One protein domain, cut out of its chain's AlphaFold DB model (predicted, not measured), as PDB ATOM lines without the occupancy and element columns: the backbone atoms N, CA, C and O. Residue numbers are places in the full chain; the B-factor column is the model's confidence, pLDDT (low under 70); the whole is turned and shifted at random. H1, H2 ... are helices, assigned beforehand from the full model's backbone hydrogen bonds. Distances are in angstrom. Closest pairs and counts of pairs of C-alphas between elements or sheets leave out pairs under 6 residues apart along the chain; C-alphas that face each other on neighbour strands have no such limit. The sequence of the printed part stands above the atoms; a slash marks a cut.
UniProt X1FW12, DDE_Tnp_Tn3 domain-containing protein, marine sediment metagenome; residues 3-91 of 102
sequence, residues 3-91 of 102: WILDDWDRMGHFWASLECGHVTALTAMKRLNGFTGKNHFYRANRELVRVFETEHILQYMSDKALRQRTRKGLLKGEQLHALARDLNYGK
ATOM      1  N   TRP A   3     -40.149  -6.181   2.754       79.38
ATOM      2  CA  TRP A   3     -39.284  -7.354   2.652       79.38
ATOM      3  C   TRP A   3     -40.019  -8.695   2.510       79.38
ATOM      4  O   TRP A   3     -39.443  -9.634   1.983       79.38
ATOM      5  N   ILE A   4     -41.276  -8.802   2.954       86.12
ATOM      6  CA  ILE A   4     -42.095 -10.005   2.718       86.12
ATOM      7  C   ILE A   4     -42.530 -10.086   1.253       86.12
ATOM      8  O   ILE A   4     -42.474 -11.160   0.669       86.12
ATOM      9  N   LEU A   5     -42.959  -8.962   0.672       88.62
ATOM     10  CA  LEU A   5     -43.337  -8.886  -0.739       88.62
ATOM     11  C   LEU A   5     -42.106  -9.100  -1.623       88.62
ATOM     12  O   LEU A   5     -42.180  -9.843  -2.595       88.62
ATOM     13  N   ASP A   6     -40.967  -8.529  -1.228       89.56
ATOM     14  CA  ASP A   6     -39.698  -8.667  -1.950       89.56
ATOM     15  C   ASP A   6     -39.195 -10.126  -1.977       89.56
ATOM     16  O   ASP A   6     -38.628 -10.572  -2.971       89.56
ATOM     17  N   ASP A   7     -39.411 -10.892  -0.897       90.56
ATOM     18  CA  ASP A   7     -39.032 -12.310  -0.806       90.56
ATOM     19  C   ASP A   7     -40.173 -13.279  -1.197       90.56
ATOM     20  O   ASP A   7     -39.970 -14.497  -1.151       90.56
ATOM     21  N   TRP A   8     -41.353 -12.791  -1.606       91.00
ATOM     22  CA  TRP A   8     -42.547 -13.623  -1.830       91.00
ATOM     23  C   TRP A   8     -42.330 -14.709  -2.889       91.00
ATOM     24  O   TRP A   8     -42.520 -15.897  -2.618       91.00
ATOM     25  N   ASP A   9     -41.839 -14.326  -4.069       93.38
ATOM     26  CA  ASP A   9     -41.568 -15.269  -5.162       93.38
ATOM     27  C   ASP A   9     -40.496 -16.289  -4.770       93.38
ATOM     28  O   ASP A   9     -40.574 -17.479  -5.093       93.38
ATOM     29  N   ARG A  10     -39.502 -15.843  -4.000       91.94
ATOM     30  CA  ARG A  10     -38.424 -16.700  -3.507       91.94
ATOM     31  C   ARG A  10     -38.931 -17.720  -2.490       91.94
ATOM     32  O   ARG A  10     -38.470 -18.863  -2.494       91.94
ATOM     33  N   MET A  11     -39.860 -17.327  -1.620       92.38
ATOM     34  CA  MET A  11     -40.539 -18.240  -0.699       92.38
ATOM     35  C   MET A  11     -41.379 -19.256  -1.469       92.38
ATOM     36  O   MET A  11     -41.267 -20.452  -1.200       92.38
ATOM     37  N   GLY A  12     -42.149 -18.807  -2.464       92.56
ATOM     38  CA  GLY A  12     -42.927 -19.688  -3.335       92.56
ATOM     39  C   GLY A  12     -42.051 -20.738  -4.016       92.56
ATOM     40  O   GLY A  12     -42.328 -21.931  -3.926       92.56
ATOM     41  N   HIS A  13     -40.926 -20.321  -4.602       92.25
ATOM     42  CA  HIS A  13     -39.981 -21.243  -5.233       92.25
ATOM     43  C   HIS A  13     -39.363 -22.241  -4.241       92.25
ATOM     44  O   HIS A  13     -39.163 -23.412  -4.572       92.25
ATOM     45  N   PHE A  14     -39.074 -21.802  -3.013       91.56
ATOM     46  CA  PHE A  14     -38.549 -22.671  -1.961       91.56
ATOM     47  C   PHE A  14     -39.541 -23.782  -1.587       91.56
ATOM     48  O   PHE A  14     -39.150 -24.950  -1.529       91.56
ATOM     49  N   TRP A  15     -40.815 -23.443  -1.390       91.25
ATOM     50  CA  TRP A  15     -41.852 -24.428  -1.066       91.25
ATOM     51  C   TRP A  15     -42.227 -25.304  -2.264       91.25
ATOM     52  O   TRP A  15     -42.357 -26.515  -2.104       91.25
ATOM     53  N   ALA A  16     -42.273 -24.747  -3.475       93.25
ATOM     54  CA  ALA A  16     -42.478 -25.529  -4.693       93.25
ATOM     55  C   ALA A  16     -41.340 -26.539  -4.917       93.25
ATOM     56  O   ALA A  16     -41.582 -27.679  -5.288       93.25
ATOM     57  N   SER A  17     -40.091 -26.171  -4.614       91.44
ATOM     58  CA  SER A  17     -38.951 -27.101  -4.698       91.44
ATOM     59  C   SER A  17     -39.074 -28.277  -3.723       91.44
ATOM     60  O   SER A  17     -38.613 -29.380  -4.027       91.44
ATOM     61  N   LEU A  18     -39.674 -28.046  -2.550       90.38
ATOM     62  CA  LEU A  18     -39.981 -29.094  -1.575       90.38
ATOM     63  C   LEU A  18     -41.098 -30.011  -2.076       90.38
ATOM     64  O   LEU A  18     -40.961 -31.230  -2.003       90.38
ATOM     65  N   GLU A  19     -42.173 -29.430  -2.604       90.06
ATOM     66  CA  GLU A  19     -43.322 -30.171  -3.130       90.06
ATOM     67  C   GLU A  19     -42.954 -31.003  -4.366       90.06
ATOM     68  O   GLU A  19     -43.277 -32.185  -4.444       90.06
ATOM     69  N   CYS A  20     -42.174 -30.435  -5.287       91.62
ATOM     70  CA  CYS A  20     -41.657 -31.133  -6.462       91.62
ATOM     71  C   CYS A  20     -40.525 -32.126  -6.138       91.62
ATOM     72  O   CYS A  20     -39.916 -32.666  -7.062       91.62
ATOM     73  N   GLY A  21     -40.168 -32.324  -4.864       89.19
ATOM     74  CA  GLY A  21     -39.161 -33.300  -4.439       89.19
ATOM     75  C   GLY A  21     -37.722 -32.989  -4.863       89.19
ATOM     76  O   GLY A  21     -36.856 -33.855  -4.746       89.19
ATOM     77  N   HIS A  22     -37.433 -31.768  -5.325       87.31
ATOM     78  CA  HIS A  22     -36.078 -31.365  -5.725       87.31
ATOM     79  C   HIS A  22     -35.134 -31.266  -4.520       87.31
ATOM     80  O   HIS A  22     -33.923 -31.448  -4.647       87.31
ATOM     81  N   VAL A  23     -35.681 -30.974  -3.338       87.81
ATOM     82  CA  VAL A  23     -34.940 -30.907  -2.079       87.81
ATOM     83  C   VAL A  23     -35.729 -31.643  -1.002       87.81
ATOM     84  O   VAL A  23     -36.936 -31.474  -0.874       87.81
ATOM     85  N   THR A  24     -35.050 -32.439  -0.176       89.00
ATOM     86  CA  THR A  24     -35.676 -33.042   1.009       89.00
ATOM     87  C   THR A  24     -35.999 -31.969   2.049       89.00
ATOM     88  O   THR A  24     -35.172 -31.089   2.307       89.00
ATOM     89  N   ALA A  25     -37.135 -32.105   2.741       86.88
ATOM     90  CA  ALA A  25     -37.538 -31.231   3.850       86.88
ATOM     91  C   ALA A  25     -36.391 -30.944   4.836       86.88
ATOM     92  O   ALA A  25     -36.131 -29.794   5.178       86.88
ATOM     93  N   LEU A  26     -35.624 -31.969   5.222       88.06
ATOM     94  CA  LEU A  26     -34.485 -31.814   6.127       88.06
ATOM     95  C   LEU A  26     -33.406 -30.863   5.583       88.06
ATOM     96  O   LEU A  26     -32.895 -30.018   6.316       88.06
ATOM     97  N   THR A  27     -33.045 -30.996   4.309       89.06
ATOM     98  CA  THR A  27     -32.008 -30.179   3.665       89.06
ATOM     99  C   THR A  27     -32.462 -28.729   3.531       89.06
ATOM    100  O   THR A  27     -31.699 -27.809   3.832       89.06
ATOM    101  N   ALA A  28     -33.721 -28.516   3.152       87.56
ATOM    102  CA  ALA A  28     -34.311 -27.188   3.061       87.56
ATOM    103  C   ALA A  28     -34.360 -26.495   4.433       87.56
ATOM    104  O   ALA A  28     -33.955 -25.339   4.556       87.56
ATOM    105  N   MET A  29     -34.755 -27.224   5.481       87.06
ATOM    106  CA  MET A  29     -34.791 -26.705   6.851       87.06
ATOM    107  C   MET A  29     -33.393 -26.419   7.403       87.06
ATOM    108  O   MET A  29     -33.188 -25.388   8.040       87.06
ATOM    109  N   LYS A  30     -32.394 -27.267   7.115       89.19
ATOM    110  CA  LYS A  30     -30.989 -26.983   7.459       89.19
ATOM    111  C   LYS A  30     -30.504 -25.690   6.810       89.19
ATOM    112  O   LYS A  30     -29.861 -24.880   7.472       89.19
ATOM    113  N   ARG A  31     -30.839 -25.476   5.534       88.62
ATOM    114  CA  ARG A  31     -30.504 -24.240   4.817       88.62
ATOM    115  C   ARG A  31     -31.194 -23.028   5.439       88.62
ATOM    116  O   ARG A  31     -30.550 -21.999   5.608       88.62
ATOM    117  N   LEU A  32     -32.466 -23.164   5.811       87.56
ATOM    118  CA  LEU A  32     -33.226 -22.096   6.454       87.56
ATOM    119  C   LEU A  32     -32.644 -21.734   7.831       87.56
ATOM    120  O   LEU A  32     -32.431 -20.558   8.111       87.56
ATOM    121  N   ASN A  33     -32.303 -22.735   8.646       85.81
ATOM    122  CA  ASN A  33     -31.679 -22.554   9.962       85.81
ATOM    123  C   ASN A  33     -30.235 -22.034   9.899       85.81
ATOM    124  O   ASN A  33     -29.744 -21.483  10.878       85.81
ATOM    125  N   GLY A  34     -29.550 -22.202   8.764       87.00
ATOM    126  CA  GLY A  34     -28.220 -21.633   8.539       87.00
ATOM    127  C   GLY A  34     -28.226 -20.114   8.346       87.00
ATOM    128  O   GLY A  34     -27.174 -19.481   8.431       87.00
ATOM    129  N   PHE A  35     -29.387 -19.501   8.093       85.81
ATOM    130  CA  PHE A  35     -29.492 -18.051   8.006       85.81
ATOM    131  C   PHE A  35     -29.517 -17.405   9.390       85.81
ATOM    132  O   PHE A  35     -30.122 -17.902  10.335       85.81
ATOM    133  N   THR A  36     -28.897 -16.231   9.502       79.56
ATOM    134  CA  THR A  36     -28.983 -15.441  10.732       79.56
ATOM    135  C   THR A  36     -30.387 -14.854  10.884       79.56
ATOM    136  O   THR A  36     -31.037 -14.500   9.900       79.56
ATOM    137  N   GLY A  37     -30.836 -14.637  12.123       73.12
ATOM    138  CA  GLY A  37     -32.131 -14.005  12.413       73.12
ATOM    139  C   GLY A  37     -32.275 -12.556  11.913       73.12
ATOM    140  O   GLY A  37     -33.324 -11.943  12.109       73.12
ATOM    141  N   LYS A  38     -31.239 -11.983  11.285       78.62
ATOM    142  CA  LYS A  38     -31.279 -10.689  10.585       78.62
ATOM    143  C   LYS A  38     -31.654 -10.824   9.103       78.62
ATOM    144  O   LYS A  38     -31.966  -9.817   8.484       78.62
ATOM    145  N   ASN A  39     -31.645 -12.034   8.542       88.19
ATOM    146  CA  ASN A  39     -31.987 -12.270   7.145       88.19
ATOM    147  C   ASN A  39     -33.498 -12.092   6.910       88.19
ATOM    148  O   ASN A  39     -34.316 -12.717   7.590       88.19
ATOM    149  N   HIS A  40     -33.849 -11.264   5.927       89.31
ATOM    150  CA  HIS A  40     -35.228 -11.009   5.511       89.31
ATOM    151  C   HIS A  40     -35.947 -12.284   5.051       89.31
ATOM    152  O   HIS A  40     -37.039 -12.558   5.543       89.31
ATOM    153  N   PHE A  41     -35.278 -13.145   4.280       89.62
ATOM    154  CA  PHE A  41     -35.843 -14.408   3.801       89.62
ATOM    155  C   PHE A  41     -36.185 -15.365   4.950       89.62
ATOM    156  O   PHE A  41     -37.241 -15.998   4.965       89.62
ATOM    157  N   TYR A  42     -35.306 -15.454   5.954       90.50
ATOM    158  CA  TYR A  42     -35.565 -16.260   7.149       90.50
ATOM    159  C   TYR A  42     -36.772 -15.729   7.924       90.50
ATOM    160  O   TYR A  42     -37.657 -16.495   8.306       90.50
ATOM    161  N   ARG A  43     -36.837 -14.408   8.123       90.50
ATOM    162  CA  ARG A  43     -37.969 -13.765   8.801       90.50
ATOM    163  C   ARG A  43     -39.275 -13.982   8.043       90.50
ATOM    164  O   ARG A  43     -40.283 -14.245   8.686       90.50
ATOM    165  N   ALA A  44     -39.256 -13.930   6.715       91.88
ATOM    166  CA  ALA A  44     -40.463 -14.039   5.899       91.88
ATOM    167  C   ALA A  44     -41.048 -15.452   5.967       91.88
ATOM    168  O   ALA A  44     -42.230 -15.623   6.262       91.88
ATOM    169  N   ASN A  45     -40.192 -16.470   5.857       91.12
ATOM    170  CA  ASN A  45     -40.596 -17.857   6.092       91.12
ATOM    171  C   ASN A  45     -41.064 -18.093   7.532       91.12
ATOM    172  O   ASN A  45     -42.007 -18.845   7.754       91.12
ATOM    173  N   ARG A  46     -40.445 -17.440   8.521       90.25
ATOM    174  CA  ARG A  46     -40.864 -17.560   9.920       90.25
ATOM    175  C   ARG A  46     -42.255 -16.974  10.167       90.25
ATOM    176  O   ARG A  46     -43.031 -17.585  10.895       90.25
ATOM    177  N   GLU A  47     -42.580 -15.819   9.588       91.81
ATOM    178  CA  GLU A  47     -43.934 -15.260   9.695       91.81
ATOM    179  C   GLU A  47     -44.964 -16.126   8.955       91.81
ATOM    180  O   GLU A  47     -46.051 -16.344   9.481       91.81
ATOM    181  N   LEU A  48     -44.609 -16.711   7.805       91.75
ATOM    182  CA  LEU A  48     -45.473 -17.682   7.123       91.75
ATOM    183  C   LEU A  48     -45.767 -18.904   8.010       91.75
ATOM    184  O   LEU A  48     -46.922 -19.291   8.171       91.75
ATOM    185  N   VAL A  49     -44.737 -19.483   8.632       91.38
ATOM    186  CA  VAL A  49     -44.901 -20.623   9.549       91.38
ATOM    187  C   VAL A  49     -45.783 -20.255  10.744       91.38
ATOM    188  O   VAL A  49     -46.642 -21.046  11.120       91.38
ATOM    189  N   ARG A  50     -45.655 -19.043  11.295       94.56
ATOM    190  CA  ARG A  50     -46.508 -18.570  12.399       94.56
ATOM    191  C   ARG A  50     -47.992 -18.528  12.048       94.56
ATOM    192  O   ARG A  50     -48.821 -18.796  12.917       94.56
ATOM    193  N   VAL A  51     -48.341 -18.193  10.805       95.38
ATOM    194  CA  VAL A  51     -49.740 -18.221  10.349       95.38
ATOM    195  C   VAL A  51     -50.275 -19.652  10.389       95.38
ATOM    196  O   VAL A  51     -51.322 -19.886  10.990       95.38
ATOM    197  N   PHE A  52     -49.521 -20.617   9.854       94.56
ATOM    198  CA  PHE A  52     -49.902 -22.033   9.897       94.56
ATOM    199  C   PHE A  52     -49.951 -22.596  11.323       94.56
ATOM    200  O   PHE A  52     -50.863 -23.348  11.660       94.56
ATOM    201  N   GLU A  53     -49.008 -22.215  12.189       95.56
ATOM    202  CA  GLU A  53     -49.039 -22.576  13.610       95.56
ATOM    203  C   GLU A  53     -50.305 -22.039  14.286       95.56
ATOM    204  O   GLU A  53     -50.972 -22.766  15.020       95.56
ATOM    205  N   THR A  54     -50.665 -20.785  14.009       97.31
ATOM    206  CA  THR A  54     -51.869 -20.158  14.567       97.31
ATOM    207  C   THR A  54     -53.126 -20.877  14.094       97.31
ATOM    208  O   THR A  54     -53.977 -21.225  14.913       97.31
ATOM    209  N   GLU A  55     -53.231 -21.159  12.795       96.94
ATOM    210  CA  GLU A  55     -54.340 -21.931  12.234       96.94
ATOM    211  C   GLU A  55     -54.444 -23.312  12.894       96.94
ATOM    212  O   GLU A  55     -55.520 -23.705  13.355       96.94
ATOM    213  N   HIS A  56     -53.321 -24.022  13.024       95.12
ATOM    214  CA  HIS A  56     -53.282 -25.328  13.671       95.12
ATOM    215  C   HIS A  56     -53.730 -25.265  15.136       95.12
ATOM    216  O   HIS A  56     -54.494 -26.119  15.585       95.12
ATOM    217  N   ILE A  57     -53.298 -24.250  15.890       96.38
ATOM    218  CA  ILE A  57     -53.711 -24.051  17.285       96.38
ATOM    219  C   ILE A  57     -55.220 -23.806  17.369       96.38
ATOM    220  O   ILE A  57     -55.887 -24.400  18.219       96.38
ATOM    221  N   LEU A  58     -55.780 -22.980  16.483       97.38
ATOM    222  CA  LEU A  58     -57.220 -22.716  16.440       97.38
ATOM    223  C   LEU A  58     -58.021 -23.983  16.104       97.38
ATOM    224  O   LEU A  58     -59.025 -24.275  16.767       97.38
ATOM    225  N   GLN A  59     -57.555 -24.776  15.137       96.31
ATOM    226  CA  GLN A  59     -58.139 -26.081  14.812       96.31
ATOM    227  C   GLN A  59     -58.054 -27.039  16.007       96.31
ATOM    228  O   GLN A  59     -59.048 -27.671  16.370       96.31
ATOM    229  N   TYR A  60     -56.902 -27.093  16.677       96.00
ATOM    230  CA  TYR A  60     -56.703 -27.891  17.884       96.00
ATOM    231  C   TYR A  60     -57.663 -27.474  19.004       96.00
ATOM    232  O   TYR A  60     -58.277 -28.330  19.640       96.00
ATOM    233  N   MET A  61     -57.859 -26.178  19.245       95.19
ATOM    234  CA  MET A  61     -58.798 -25.688  20.263       95.19
ATOM    235  C   MET A  61     -60.261 -25.993  19.915       95.19
ATOM    236  O   MET A  61     -61.059 -26.272  20.813       95.19
ATOM    237  N   SER A  62     -60.604 -26.030  18.630       96.38
ATOM    238  CA  SER A  62     -61.981 -26.238  18.170       96.38
ATOM    239  C   SER A  62     -62.370 -27.721  18.110       96.38
ATOM    240  O   SER A  62     -63.423 -28.104  18.619       96.38
ATOM    241  N   ASP A  63     -61.503 -28.596  17.593       96.50
ATOM    242  CA  ASP A  63     -61.826 -30.011  17.366       96.50
ATOM    243  C   ASP A  63     -61.390 -30.932  18.524       96.50
ATOM    244  O   ASP A  63     -60.208 -31.209  18.751       96.50
ATOM    245  N   LYS A  64     -62.375 -31.489  19.241       95.31
ATOM    246  CA  LYS A  64     -62.145 -32.453  20.329       95.31
ATOM    247  C   LYS A  64     -61.490 -33.751  19.845       95.31
ATOM    248  O   LYS A  64     -60.680 -34.318  20.584       95.31
ATOM    249  N   ALA A  65     -61.830 -34.241  18.654       95.75
ATOM    250  CA  ALA A  65     -61.277 -35.481  18.118       95.75
ATOM    251  C   ALA A  65     -59.785 -35.320  17.796       95.75
ATOM    252  O   ALA A  65     -58.984 -36.174  18.197       95.75
ATOM    253  N   LEU A  66     -59.401 -34.204  17.167       95.06
ATOM    254  CA  LEU A  66     -58.000 -33.836  16.950       95.06
ATOM    255  C   LEU A  66     -57.226 -33.792  18.275       95.06
ATOM    256  O   LEU A  66     -56.219 -34.491  18.409       95.06
ATOM    257  N   ARG A  67     -57.738 -33.091  19.300       95.38
ATOM    258  CA  ARG A  67     -57.084 -33.049  20.626       95.38
ATOM    259  C   ARG A  67     -56.875 -34.426  21.230       95.38
ATOM    260  O   ARG A  67     -55.809 -34.712  21.773       95.38
ATOM    261  N   GLN A  68     -57.884 -35.292  21.155       95.38
ATOM    262  CA  GLN A  68     -57.787 -36.644  21.702       95.38
ATOM    263  C   GLN A  68     -56.730 -37.483  20.979       95.38
ATOM    264  O   GLN A  68     -55.983 -38.209  21.639       95.38
ATOM    265  N   ARG A  69     -56.641 -37.389  19.648       94.69
ATOM    266  CA  ARG A  69     -55.612 -38.088  18.860       94.69
ATOM    267  C   ARG A  69     -54.214 -37.584  19.209       94.69
ATOM    268  O   ARG A  69     -53.353 -38.402  19.532       94.69
ATOM    269  N   THR A  70     -54.019 -36.266  19.240       93.00
ATOM    270  CA  THR A  70     -52.742 -35.649  19.627       93.00
ATOM    271  C   THR A  70     -52.339 -36.059  21.041       93.00
ATOM    272  O   THR A  70     -51.223 -36.532  21.242       93.00
ATOM    273  N   ARG A  71     -53.261 -36.002  22.014       93.00
ATOM    274  CA  ARG A  71     -53.000 -36.436  23.398       93.00
ATOM    275  C   ARG A  71     -52.600 -37.909  23.481       93.00
ATOM    276  O   ARG A  71     -51.677 -38.236  24.213       93.00
ATOM    277  N   LYS A  72     -53.255 -38.803  22.732       94.56
ATOM    278  CA  LYS A  72     -52.859 -40.222  22.672       94.56
ATOM    279  C   LYS A  72     -51.442 -40.399  22.120       94.56
ATOM    280  O   LYS A  72     -50.717 -41.256  22.611       94.56
ATOM    281  N   GLY A  73     -51.052 -39.611  21.116       92.38
ATOM    282  CA  GLY A  73     -49.684 -39.594  20.595       92.38
ATOM    283  C   GLY A  73     -48.670 -39.124  21.640       92.38
ATOM    284  O   GLY A  73     -47.679 -39.811  21.878       92.38
ATOM    285  N   LEU A  74     -48.962 -38.006  22.314       92.31
ATOM    286  CA  LEU A  74     -48.118 -37.448  23.376       92.31
ATOM    287  C   LEU A  74     -47.938 -38.421  24.545       92.31
ATOM    288  O   LEU A  74     -46.807 -38.670  24.948       92.31
ATOM    289  N   LEU A  75     -49.021 -39.048  25.015       93.94
ATOM    290  CA  LEU A  75     -48.975 -40.027  26.107       93.94
ATOM    291  C   LEU A  75     -48.019 -41.191  25.812       93.94
ATOM    292  O   LEU A  75     -47.314 -41.636  26.710       93.94
ATOM    293  N   LYS A  76     -47.945 -41.668  24.560       92.62
ATOM    294  CA  LYS A  76     -46.978 -42.714  24.178       92.62
ATOM    295  C   LYS A  76     -45.532 -42.230  24.318       92.62
ATOM    296  O   LYS A  76     -44.688 -42.967  24.820       92.62
ATOM    297  N   GLY A  77     -45.251 -41.002  23.880       90.19
ATOM    298  CA  GLY A  77     -43.929 -40.389  24.027       90.19
ATOM    299  C   GLY A  77     -43.559 -40.184  25.495       90.19
ATOM    300  O   GLY A  77     -42.472 -40.566  25.917       90.19
ATOM    301  N   GLU A  78     -44.487 -39.664  26.296       92.56
ATOM    302  CA  GLU A  78     -44.315 -39.493  27.742       92.56
ATOM    303  C   GLU A  78     -44.062 -40.825  28.454       92.56
ATOM    304  O   GLU A  78     -43.178 -40.890  29.301       92.56
ATOM    305  N   GLN A  79     -44.771 -41.896  28.083       91.62
ATOM    306  CA  GLN A  79     -44.541 -43.243  28.615       91.62
ATOM    307  C   GLN A  79     -43.148 -43.772  28.262       91.62
ATOM    308  O   GLN A  79     -42.463 -44.305  29.132       91.62
ATOM    309  N   LEU A  80     -42.695 -43.591  27.017       89.81
ATOM    310  CA  LEU A  80     -41.336 -43.963  26.612       89.81
ATOM    311  C   LEU A  80     -40.282 -43.158  27.375       89.81
ATOM    312  O   LEU A  80     -39.287 -43.720  27.827       89.81
ATOM    313  N   HIS A  81     -40.499 -41.855  27.557       88.94
ATOM    314  CA  HIS A  81     -39.602 -41.010  28.343       88.94
ATOM    315  C   HIS A  81     -39.637 -41.346  29.837       88.94
ATOM    316  O   HIS A  81     -38.598 -41.281  30.489       88.94
ATOM    317  N   ALA A  82     -40.791 -41.712  30.395       88.62
ATOM    318  CA  ALA A  82     -40.915 -42.198  31.766       88.62
ATOM    319  C   ALA A  82     -40.142 -43.508  31.946       88.62
ATOM    320  O   ALA A  82     -39.260 -43.560  32.791       88.62
ATOM    321  N   LEU A  83     -40.347 -44.488  31.064       86.12
ATOM    322  CA  LEU A  83     -39.594 -45.742  31.074       86.12
ATOM    323  C   LEU A  83     -38.086 -45.513  30.915       86.12
ATOM    324  O   LEU A  83     -37.287 -46.099  31.639       86.12
ATOM    325  N   ALA A  84     -37.674 -44.649  29.985       86.38
ATOM    326  CA  ALA A  84     -36.268 -44.307  29.811       86.38
ATOM    327  C   ALA A  84     -35.691 -43.649  31.071       86.38
ATOM    328  O   ALA A  84     -34.543 -43.922  31.417       86.38
ATOM    329  N   ARG A  85     -36.470 -42.811  31.770       83.44
ATOM    330  CA  ARG A  85     -36.079 -42.242  33.064       83.44
ATOM    331  C   ARG A  85     -36.003 -43.304  34.147       83.44
ATOM    332  O   ARG A  85     -35.008 -43.283  34.848       83.44
ATOM    333  N   ASP A  86     -36.946 -44.232  34.247       82.69
ATOM    334  CA  ASP A  86     -36.913 -45.308  35.247       82.69
ATOM    335  C   ASP A  86     -35.703 -46.229  35.023       82.69
ATOM    336  O   ASP A  86     -34.930 -46.499  35.941       82.69
ATOM    337  N   LEU A  87     -35.443 -46.611  33.769       77.06
ATOM    338  CA  LEU A  87     -34.248 -47.364  33.378       77.06
ATOM    339  C   LEU A  87     -32.952 -46.579  33.624       77.06
ATOM    340  O   LEU A  87     -31.929 -47.164  33.977       77.06
ATOM    341  N   ASN A  88     -32.965 -45.259  33.416       69.88
ATOM    342  CA  ASN A  88     -31.800 -44.403  33.641       69.88
ATOM    343  C   ASN A  88     -31.590 -44.056  35.122       69.88
ATOM    344  O   ASN A  88     -30.450 -43.913  35.549       69.88
ATOM    345  N   TYR A  89     -32.656 -43.975  35.915       60.78
ATOM    346  CA  TYR A  89     -32.605 -43.939  37.375       60.78
ATOM    347  C   TYR A  89     -32.001 -45.250  37.893       60.78
ATOM    348  O   TYR A  89     -31.169 -45.244  38.796       60.78
ATOM    349  N   GLY A  90     -32.281 -46.360  37.201       61.72
ATOM    350  CA  GLY A  90     -31.589 -47.641  37.339       61.72
ATOM    351  C   GLY A  90     -30.120 -47.675  36.878       61.72
ATOM    352  O   GLY A  90     -29.521 -48.755  36.868       61.72
ATOM    353  N   LYS A  91     -29.481 -46.550  36.513       53.78
ATOM    354  CA  LYS A  91     -28.047 -46.523  36.163       53.78
ATOM    355  C   LYS A  91     -27.195 -46.026  37.325       53.78
ATOM    356  O   LYS A  91     -27.017 -44.835  37.548       53.78
TER     357      LYS A  91
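AT A GLANCE: This is residues 3 to 91 of the 102 residues of the protein "DDE_Tnp_Tn3 domain-containing protein" of marine sediment metagenome (UniProt X1FW12). Two long helices, H4 and H5, meet near their ends as an L, with a small head of H1 and the hairpin H2 and H3 at the first residues of H4. Residues 71 to 91, mostly H5, stick out as an arm. The 89 printed residues hold five named helices, H1 to H5 in chain order, and no named strand: all helix. The whole is only just extended, close to loose: radius of gyration of the C-alphas 18.6 A, spans 53 by 38 by 28 A.

IN THESE COORDINATES: H1 is residues 3 to 6, from C-alpha 3 at (-39.284, -7.354, 2.652). H2 is residues 8 to 19, H3 25 to 33, H4 40 to 62, 33.3 A long, and H5 64 to 89, 36.0 A, ending at C-alpha 89 at (-32.605, -43.939, 37.375).

HOW THE PARTS SIT: H1 touches the hub, H4; the closest C-alphas, Ile 4 and Ala 44, are 5.4 A apart. H2 and H3, a hairpin, only just touch, with 3 pairs of C-alphas within 8 A, closest Leu 18 and Ala 25, 6.3 A. H4 and H5 only just touch, with 3 such pairs, only at the corner, closest Tyr 60 and Arg 67, 5.9 A, about perpendicular at 74 degrees. Every O i to N i+4 pair is within hydrogen-bond range in H2 to H5; H1 is too short for one.

THE WHOLE: The printed part has no cut and no long link. Residues 88 to 91 have pLDDT under 70.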